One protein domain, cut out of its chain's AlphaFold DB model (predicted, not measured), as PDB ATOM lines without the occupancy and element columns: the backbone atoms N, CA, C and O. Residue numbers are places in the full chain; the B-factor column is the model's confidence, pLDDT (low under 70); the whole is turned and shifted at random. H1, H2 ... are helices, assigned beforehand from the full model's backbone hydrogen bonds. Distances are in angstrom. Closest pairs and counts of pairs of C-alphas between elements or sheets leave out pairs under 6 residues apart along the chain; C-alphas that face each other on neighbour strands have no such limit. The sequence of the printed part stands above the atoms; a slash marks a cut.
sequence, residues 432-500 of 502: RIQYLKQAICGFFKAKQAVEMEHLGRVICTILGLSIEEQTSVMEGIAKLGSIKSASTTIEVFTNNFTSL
ATOM      1  N   ARG A 432     145.745 178.741 139.210       85.44
ATOM      2  CA  ARG A 432     146.350 179.967 139.769       85.44
ATOM      3  C   ARG A 432     147.615 180.368 138.996       85.44
ATOM      4  O   ARG A 432     147.789 181.549 138.707       85.44
ATOM      5  N   ILE A 433     148.453 179.409 138.590       85.62
ATOM      6  CA  ILE A 433     149.633 179.659 137.741       85.62
ATOM      7  C   ILE A 433     149.224 180.147 136.341       85.62
ATOM      8  O   ILE A 433     149.818 181.102 135.840       85.62
ATOM      9  N   GLN A 434     148.196 179.561 135.719       85.88
ATOM     10  CA  GLN A 434     147.697 180.015 134.413       85.88
ATOM     11  C   GLN A 434     147.145 181.450 134.475       85.88
ATOM     12  O   GLN A 434     147.515 182.285 133.647       85.88
ATOM     13  N   TYR A 435     146.335 181.784 135.488       88.06
ATOM     14  CA  TYR A 435     145.848 183.153 135.690       88.06
ATOM     15  C   TYR A 435     146.985 184.138 135.999       88.06
ATOM     16  O   TYR A 435     146.973 185.254 135.483       88.06
ATOM     17  N   LEU A 436     148.011 183.727 136.756       90.62
ATOM     18  CA  LEU A 436     149.205 184.544 136.998       90.62
ATOM     19  C   LEU A 436     149.971 184.826 135.694       90.62
ATOM     20  O   LEU A 436     150.301 185.981 135.421       90.62
ATOM     21  N   LYS A 437     150.195 183.807 134.847       86.06
ATOM     22  CA  LYS A 437     150.819 183.982 133.521       86.06
ATOM     23  C   LYS A 437     150.003 184.921 132.627       86.06
ATOM     24  O   LYS A 437     150.590 185.773 131.958       86.06
ATOM     25  N   GLN A 438     148.672 184.815 132.636       88.50
ATOM     26  CA  GLN A 438     147.790 185.724 131.893       88.50
ATOM     27  C   GLN A 438     147.868 187.163 132.420       88.50
ATOM     28  O   GLN A 438     148.033 188.087 131.625       88.50
ATOM     29  N   ALA A 439     147.817 187.361 133.742       88.81
ATOM     30  CA  ALA A 439     147.874 188.683 134.360       88.81
ATOM     31  C   ALA A 439     149.227 189.380 134.128       88.81
ATOM     32  O   ALA A 439     149.245 190.556 133.769       88.81
ATOM     33  N   ILE A 440     150.350 188.654 134.228       86.19
ATOM     34  CA  ILE A 440     151.695 189.171 133.914       86.19
ATOM     35  C   ILE A 440     151.817 189.513 132.419       86.19
ATOM     36  O   ILE A 440     152.255 190.612 132.071       86.19
ATOM     37  N   CYS A 441     151.378 188.621 131.521       85.50
ATOM     38  CA  CYS A 441     151.356 188.898 130.080       85.50
ATOM     39  C   CYS A 441     150.490 190.118 129.729       85.50
ATOM     40  O   CYS A 441     150.840 190.879 128.826       85.50
ATOM     41  N   GLY A 442     149.365 190.304 130.423       86.19
ATOM     42  CA  GLY A 442     148.523 191.490 130.309       86.19
ATOM     43  C   GLY A 442     149.237 192.744 130.808       86.19
ATOM     44  O   GLY A 442     149.282 193.738 130.094       86.19
ATOM     45  N   PHE A 443     149.845 192.689 131.995       89.31
ATOM     46  CA  PHE A 443     150.496 193.826 132.654       89.31
ATOM     47  C   PHE A 443     151.580 194.474 131.779       89.31
ATOM     48  O   PHE A 443     151.630 195.698 131.649       89.31
ATOM     49  N   PHE A 444     152.413 193.669 131.111       83.56
ATOM     50  CA  PHE A 444     153.412 194.200 130.179       83.56
ATOM     51  C   PHE A 444     152.785 194.778 128.897       83.56
ATOM     52  O   PHE A 444     153.224 195.831 128.430       83.56
ATOM     53  N   LYS A 445     151.727 194.147 128.361       85.50
ATOM     54  CA  LYS A 445     150.997 194.609 127.161       85.50
ATOM     55  C   LYS A 445     150.109 195.836 127.402       85.50
ATOM     56  O   LYS A 445     149.778 196.529 126.438       85.50
ATOM     57  N   ALA A 446     149.738 196.101 128.654       85.25
ATOM     58  CA  ALA A 446     148.852 197.186 129.050       85.25
ATOM     59  C   ALA A 446     149.388 198.550 128.590       85.25
ATOM     60  O   ALA A 446     150.539 198.915 128.855       85.25
ATOM     61  N   LYS A 447     148.544 199.325 127.908       81.94
ATOM     62  CA  LYS A 447     148.909 200.641 127.360       81.94
ATOM     63  C   LYS A 447     148.570 201.784 128.310       81.94
ATOM     64  O   LYS A 447     149.124 202.869 128.158       81.94
ATOM     65  N   GLN A 448     147.685 201.555 129.279       85.12
ATOM     66  CA  GLN A 448     147.253 202.573 130.238       85.12
ATOM     67  C   GLN A 448     147.789 202.281 131.647       85.12
ATOM     68  O   GLN A 448     147.921 201.127 132.050       85.12
ATOM     69  N   ALA A 449     148.065 203.329 132.431       82.88
ATOM     70  CA  ALA A 449     148.507 203.171 133.820       82.88
ATOM     71  C   ALA A 449     147.440 202.477 134.688       82.88
ATOM     72  O   ALA A 449     147.761 201.557 135.432       82.88
ATOM     73  N   VAL A 450     146.163 202.833 134.508       87.50
ATOM     74  CA  VAL A 450     145.023 202.218 135.217       87.50
ATOM     75  C   VAL A 450     144.912 200.715 134.926       87.50
ATOM     76  O   VAL A 450     144.642 199.925 135.827       87.50
ATOM     77  N   GLU A 451     145.169 200.312 133.681       88.00
ATOM     78  CA  GLU A 451     145.166 198.915 133.226       88.00
ATOM     79  C   GLU A 451     146.312 198.117 133.877       88.00
ATOM     80  O   GLU A 451     146.077 197.040 134.428       88.00
ATOM     81  N   MET A 452     147.529 198.682 133.918       86.88
ATOM     82  CA  MET A 452     148.647 198.118 134.690       86.88
ATOM     83  C   MET A 452     148.324 198.010 136.182       86.88
ATOM     84  O   MET A 452     148.609 196.984 136.788       86.88
ATOM     85  N   GLU A 453     147.715 199.031 136.785       89.38
ATOM     86  CA  GLU A 453     147.329 198.999 138.197       89.38
ATOM     87  C   GLU A 453     146.311 197.893 138.503       89.38
ATOM     88  O   GLU A 453     146.442 197.196 139.508       89.38
ATOM     89  N   HIS A 454     145.309 197.696 137.644       91.62
ATOM     90  CA  HIS A 454     144.311 196.640 137.836       91.62
ATOM     91  C   HIS A 454     144.945 195.248 137.719       91.62
ATOM     92  O   HIS A 454     144.706 194.386 138.564       91.62
ATOM     93  N   LEU A 455     145.812 195.043 136.725       93.00
ATOM     94  CA  LEU A 455     146.521 193.776 136.531       93.00
ATOM     95  C   LEU A 455     147.565 193.528 137.632       93.00
ATOM     96  O   LEU A 455     147.714 192.397 138.086       93.00
ATOM     97  N   GLY A 456     148.204 194.583 138.142       89.62
ATOM     98  CA  GLY A 456     149.062 194.549 139.325       89.62
ATOM     99  C   GLY A 456     148.320 194.076 140.572       89.62
ATOM    100  O   GLY A 456     148.772 193.144 141.232       89.62
ATOM    101  N   ARG A 457     147.132 194.636 140.851       92.38
ATOM    102  CA  ARG A 457     146.275 194.176 141.960       92.38
ATOM    103  C   ARG A 457     145.927 192.693 141.822       92.38
ATOM    104  O   ARG A 457     146.064 191.964 142.799       92.38
ATOM    105  N   VAL A 458     145.553 192.240 140.620       92.94
ATOM    106  CA  VAL A 458     145.266 190.821 140.333       92.94
ATOM    107  C   VAL A 458     146.491 189.931 140.588       92.94
ATOM    108  O   VAL A 458     146.353 188.891 141.228       92.94
ATOM    109  N   ILE A 459     147.691 190.349 140.168       91.75
ATOM    110  CA  ILE A 459     148.948 189.637 140.455       91.75
ATOM    111  C   ILE A 459     149.179 189.525 141.971       91.75
ATOM    112  O   ILE A 459     149.407 188.420 142.463       91.75
ATOM    113  N   CYS A 460     149.056 190.623 142.728       90.50
ATOM    114  CA  CYS A 460     149.201 190.609 144.188       90.50
ATOM    115  C   CYS A 460     148.200 189.656 144.866       90.50
ATOM    116  O   CYS A 460     148.583 188.904 145.762       90.50
ATOM    117  N   THR A 461     146.939 189.646 144.418       91.56
ATOM    118  CA  THR A 461     145.893 188.760 144.954       91.56
ATOM    119  C   THR A 461     146.154 187.285 144.636       91.56
ATOM    120  O   THR A 461     145.976 186.447 145.516       91.56
ATOM    121  N   ILE A 462     146.618 186.943 143.428       89.50
ATOM    122  CA  ILE A 462     146.948 185.549 143.066       89.50
ATOM    123  C   ILE A 462     148.182 185.048 143.837       89.50
ATOM    124  O   ILE A 462     148.227 183.881 144.227       89.50
ATOM    125  N   LEU A 463     149.158 185.927 144.087       87.62
ATOM    126  CA  LEU A 463     150.342 185.634 144.902       87.62
ATOM    127  C   LEU A 463     150.054 185.578 146.414       87.62
ATOM    128  O   LEU A 463     150.887 185.073 147.158       87.62
ATOM    129  N   GLY A 464     148.892 186.062 146.869       88.69
ATOM    130  CA  GLY A 464     148.516 186.069 148.286       88.69
ATOM    131  C   GLY A 464     149.297 187.069 149.143       88.69
ATOM    132  O   GLY A 464     149.495 186.812 150.327       88.69
ATOM    133  N   LEU A 465     149.757 188.180 148.554       87.44
ATOM    134  CA  LEU A 465     150.495 189.226 149.273       87.44
ATOM    135  C   LEU A 465     149.626 189.912 150.340       87.44
ATOM    136  O   LEU A 465     148.414 190.064 150.166       87.44
ATOM    137  N   SER A 466     150.265 190.383 151.412       85.00
ATOM    138  CA  SER A 466     149.636 191.245 152.422       85.00
ATOM    139  C   SER A 466     149.210 192.605 151.847       85.00
ATOM    140  O   SER A 466     149.624 193.003 150.756       85.00
ATOM    141  N   ILE A 467     148.379 193.348 152.584       87.81
ATOM    142  CA  ILE A 467     147.880 194.671 152.161       87.81
ATOM    143  C   ILE A 467     149.040 195.681 152.099       87.81
ATOM    144  O   ILE A 467     149.085 196.549 151.225       87.81
ATOM    145  N   GLU A 468     150.014 195.523 152.989       85.81
ATOM    146  CA  GLU A 468     151.238 196.302 153.105       85.81
ATOM    147  C   GLU A 468     152.168 196.049 151.904       85.81
ATOM    148  O   GLU A 468     152.591 196.992 151.227       85.81
ATOM    149  N   GLU A 469     152.420 194.779 151.568       76.62
ATOM    150  CA  GLU A 469     153.185 194.388 150.375       76.62
ATOM    151  C   GLU A 469     152.478 194.812 149.082       76.62
ATOM    152  O   GLU A 469     153.117 195.357 148.182       76.62
ATOM    153  N   GLN A 470     151.155 194.625 148.999       87.50
ATOM    154  CA  GLN A 470     150.355 195.077 147.864       87.50
ATOM    155  C   GLN A 470     150.475 196.594 147.687       87.50
ATOM    156  O   GLN A 470     150.703 197.054 146.572       87.50
ATOM    157  N   THR A 471     150.381 197.377 148.765       85.50
ATOM    158  CA  THR A 471     150.552 198.841 148.716       85.50
ATOM    159  C   THR A 471     151.933 199.228 148.177       85.50
ATOM    160  O   THR A 471     152.025 200.049 147.266       85.50
ATOM    161  N   SER A 472     152.996 198.575 148.659       82.62
ATOM    162  CA  SER A 472     154.375 198.795 148.195       82.62
ATOM    163  C   SER A 472     154.564 198.470 146.702       82.62
ATOM    164  O   SER A 472     155.121 199.270 145.944       82.62
ATOM    165  N   VAL A 473     154.025 197.335 146.235       82.50
ATOM    166  CA  VAL A 473     154.043 196.953 144.811       82.50
ATOM    167  C   VAL A 473     153.253 197.952 143.962       82.50
ATOM    168  O   VAL A 473     153.729 198.372 142.906       82.50
ATOM    169  N   MET A 474     152.080 198.388 144.427       90.88
ATOM    170  CA  MET A 474     151.242 199.362 143.723       90.88
ATOM    171  C   MET A 474     151.905 200.740 143.612       90.88
ATOM    172  O   MET A 474     151.836 201.360 142.551       90.88
ATOM    173  N   GLU A 475     152.625 201.196 144.641       84.00
ATOM    174  CA  GLU A 475     153.479 202.383 144.544       84.00
ATOM    175  C   GLU A 475     154.582 202.224 143.484       84.00
ATOM    176  O   GLU A 475     154.858 203.164 142.734       84.00
ATOM    177  N   GLY A 476     155.214 201.050 143.405       79.75
ATOM    178  CA  GLY A 476     156.193 200.733 142.362       79.75
ATOM    179  C   GLY A 476     155.591 200.798 140.955       79.75
ATOM    180  O   GLY A 476     156.180 201.391 140.052       79.75
ATOM    181  N   ILE A 477     154.380 200.265 140.780       83.19
ATOM    182  CA  ILE A 477     153.637 200.299 139.511       83.19
ATOM    183  C   ILE A 477     153.253 201.736 139.131       83.19
ATOM    184  O   ILE A 477     153.445 202.124 137.979       83.19
ATOM    185  N   ALA A 478     152.796 202.557 140.080       82.44
ATOM    186  CA  ALA A 478     152.501 203.972 139.836       82.44
ATOM    187  C   ALA A 478     153.757 204.756 139.399       82.44
ATOM    188  O   ALA A 478     153.706 205.547 138.453       82.44
ATOM    189  N   LYS A 479     154.913 204.479 140.023       79.94
ATOM    190  CA  LYS A 479     156.221 205.056 139.652       79.94
ATOM    191  C   LYS A 479     156.688 204.589 138.262       79.94
ATOM    192  O   LYS A 479     157.249 205.381 137.514       79.94
ATOM    193  N   LEU A 480     156.403 203.345 137.865       71.12
ATOM    194  CA  LEU A 480     156.629 202.856 136.493       71.12
ATOM    195  C   LEU A 480     155.647 203.467 135.474       71.12
ATOM    196  O   LEU A 480     156.010 203.668 134.313       71.12
ATOM    197  N   GLY A 481     154.427 203.803 135.899       66.75
ATOM    198  CA  GLY A 481     153.396 204.437 135.075       66.75
ATOM    199  C   GLY A 481     153.811 205.791 134.499       66.75
ATOM    200  O   GLY A 481     153.553 206.050 133.325       66.75
ATOM    201  N   SER A 482     154.513 206.624 135.272       62.59
ATOM    202  CA  SER A 482     155.064 207.899 134.782       62.59
ATOM    203  C   SER A 482     156.305 207.714 133.894       62.59
ATOM    204  O   SER A 482     156.510 208.473 132.944       62.59
ATOM    205  N   ILE A 483     157.098 206.664 134.141       62.19
ATOM    206  CA  ILE A 483     158.288 206.312 133.349       62.19
ATOM    207  C   ILE A 483     157.923 205.727 131.968       62.19
ATOM    208  O   ILE A 483     158.746 205.788 131.057       62.19
ATOM    209  N   LYS A 484     156.690 205.236 131.744       51.16
ATOM    210  CA  LYS A 484     156.261 204.608 130.467       51.16
ATOM    211  C   LYS A 484     156.315 205.512 129.217       51.16
ATOM    212  O   LYS A 484     156.086 205.026 128.114       51.16
ATOM    213  N   SER A 485     156.667 206.790 129.363       51.28
ATOM    214  CA  SER A 485     157.060 207.681 128.260       51.28
ATOM    215  C   SER A 485     158.426 207.323 127.633       51.28
ATOM    216  O   SER A 485     158.658 207.612 126.460       51.28
ATOM    217  N   ALA A 486     159.310 206.636 128.365       49.00
ATOM    218  CA  ALA A 486     160.592 206.117 127.883       49.00
ATOM    219  C   ALA A 486     160.442 204.682 127.330       49.00
ATOM    220  O   ALA A 486     160.771 203.694 127.987       49.00
ATOM    221  N   SER A 487     159.912 204.569 126.106       50.94
ATOM    222  CA  SER A 487     159.390 203.312 125.535       50.94
ATOM    223  C   SER A 487     160.368 202.123 125.458       50.94
ATOM    224  O   SER A 487     159.920 200.979 125.460       50.94
ATOM    225  N   THR A 488     161.681 202.348 125.361       49.53
ATOM    226  CA  THR A 488     162.661 201.306 124.988       49.53
ATOM    227  C   THR A 488     163.073 200.364 126.123       49.53
ATOM    228  O   THR A 488     163.368 199.198 125.870       49.53
ATOM    229  N   THR A 489     163.078 200.813 127.380       52.50
ATOM    230  CA  THR A 489     163.552 199.984 128.509       52.50
ATOM    231  C   THR A 489     162.596 198.826 128.824       52.50
ATOM    232  O   THR A 489     163.017 197.762 129.279       52.50
ATOM    233  N   ILE A 490     161.298 199.016 128.570       57.44
ATOM    234  CA  ILE A 490     160.248 198.068 128.961       57.44
ATOM    235  C   ILE A 490     160.160 196.881 127.997       57.44
ATOM    236  O   ILE A 490     159.884 195.775 128.453       57.44
ATOM    237  N   GLU A 491     160.461 197.048 126.706       53.69
ATOM    238  CA  GLU A 491     160.520 195.917 125.765       53.69
ATOM    239  C   GLU A 491     161.641 194.936 126.131       53.69
ATOM    240  O   GLU A 491     161.415 193.727 126.169       53.69
ATOM    241  N   VAL A 492     162.824 195.443 126.501       52.72
ATOM    242  CA  VAL A 492     163.949 194.613 126.971       52.72
ATOM    243  C   VAL A 492     163.569 193.850 128.244       52.72
ATOM    244  O   VAL A 492     163.803 192.645 128.337       52.72
ATOM    245  N   PHE A 493     162.923 194.521 129.204       51.62
ATOM    246  CA  PHE A 493     162.451 193.872 130.430       51.62
ATOM    247  C   PHE A 493     161.370 192.817 130.148       51.62
ATOM    248  O   PHE A 493     161.431 191.721 130.701       51.62
ATOM    249  N   THR A 494     160.427 193.115 129.250       55.41
ATOM    250  CA  THR A 494     159.329 192.215 128.854       55.41
ATOM    251  C   THR A 494     159.854 190.964 128.157       55.41
ATOM    252  O   THR A 494     159.423 189.860 128.485       55.41
ATOM    253  N   ASN A 495     160.807 191.105 127.232       52.00
ATOM    254  CA  ASN A 495     161.406 189.972 126.524       52.00
ATOM    255  C   ASN A 495     162.165 189.052 127.493       52.00
ATOM    256  O   ASN A 495     161.946 187.840 127.484       52.00
ATOM    257  N   ASN A 496     162.966 189.627 128.398       48.44
ATOM    258  CA  ASN A 496     163.680 188.863 129.422       48.44
ATOM    259  C   ASN A 496     162.712 188.143 130.380       48.44
ATOM    260  O   ASN A 496     162.877 186.948 130.624       48.44
ATOM    261  N   PHE A 497     161.659 188.814 130.867       47.09
ATOM    262  CA  PHE A 497     160.642 188.174 131.714       47.09
ATOM    263  C   PHE A 497     159.863 187.081 130.973       47.09
ATOM    264  O   PHE A 497     159.612 186.021 131.537       47.09
ATOM    265  N   THR A 498     159.523 187.288 129.699       49.66
ATOM    266  CA  THR A 498     158.817 186.274 128.899       49.66
ATOM    267  C   THR A 498     159.680 185.019 128.723       49.66
ATOM    268  O   THR A 498     159.166 183.912 128.839       49.66
ATOM    269  N   SER A 499     161.001 185.175 128.560       45.09
ATOM    270  CA  SER A 499     161.951 184.050 128.492       45.09
ATOM    271  C   SER A 499     162.185 183.302 129.817       45.09
ATOM    272  O   SER A 499     162.821 182.254 129.808       45.09
ATOM    273  N   LEU A 500     161.671 183.809 130.946       39.78
ATOM    274  CA  LEU A 500     161.729 183.155 132.265       39.78
ATOM    275  C   LEU A 500     160.460 182.357 132.616       39.78
ATOM    276  O   LEU A 500     160.454 181.639 133.613       39.78
TER     277      LEU A 500
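Overview. This is residues 432 to 500 of the 502 residues of the protein "Hypothetical protein" of Chromulina nebulosa (UniProt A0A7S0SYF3). Three helices, H1, H2 and H3, zigzag side by side as two helical hairpins that share H2. The last helix, H4, folds back beside H1 near residues 441 to 444, so that the four make an open C with H3 and H4 at its two ends. The printed part has 69 residues with four named helices, in the order H1, H2, H3, H4, and no named strand; its class is all helix. It is compact, with a radius of gyration of the C-alphas of 11.9 A, and spans 31 by 25 by 17 A.

Along the chain. H1 is residues 432 to 445, 19.9 A from first to last C-alpha, and begins at C-alpha 432 (146.350, 179.967, 139.769). H2 is residues 449 to 463, 20.8 A. H3, the longest, is residues 467 to 483, 24.4 A. H4 is residues 488 to 498, 16.0 A, and ends at C-alpha 498 (158.817, 186.274, 128.899).

Arrangement. H1 and H2 form a hairpin and touch, at a shallow tilt of 19 degrees, opposite ways; their closest C-alphas, Phe 443 and Met 452, are 5.1 A apart. H2 and H3 form a hairpin and touch, at a shallow tilt of 30 degrees, opposite ways; their closest C-alphas, Ala 449 and Gly 481, are 5.2 A apart. H1 and H4 only just touch, with 3 pairs of C-alphas within 8 A, and H1 does so with residues 441 to 444 alone. Their closest C-alphas, Phe 444 and Thr 494, are 6.4 A apart, and they run opposite ways at a shallow tilt of 18 degrees. H1 and H3, H2 and H4, and H3 and H4 are apart. Every O i to N i+4 pair is within hydrogen-bond range in H1 and H2, against 12 of 13 in H3 and 6 of 7 in H4.

Size, cuts and confidence. The two C-alphas farthest apart, Arg 432 and Ala 486, are 32.1 A apart. The printed part has no cut, and the three links are tight. Residues 481 to 500 have pLDDT under 70.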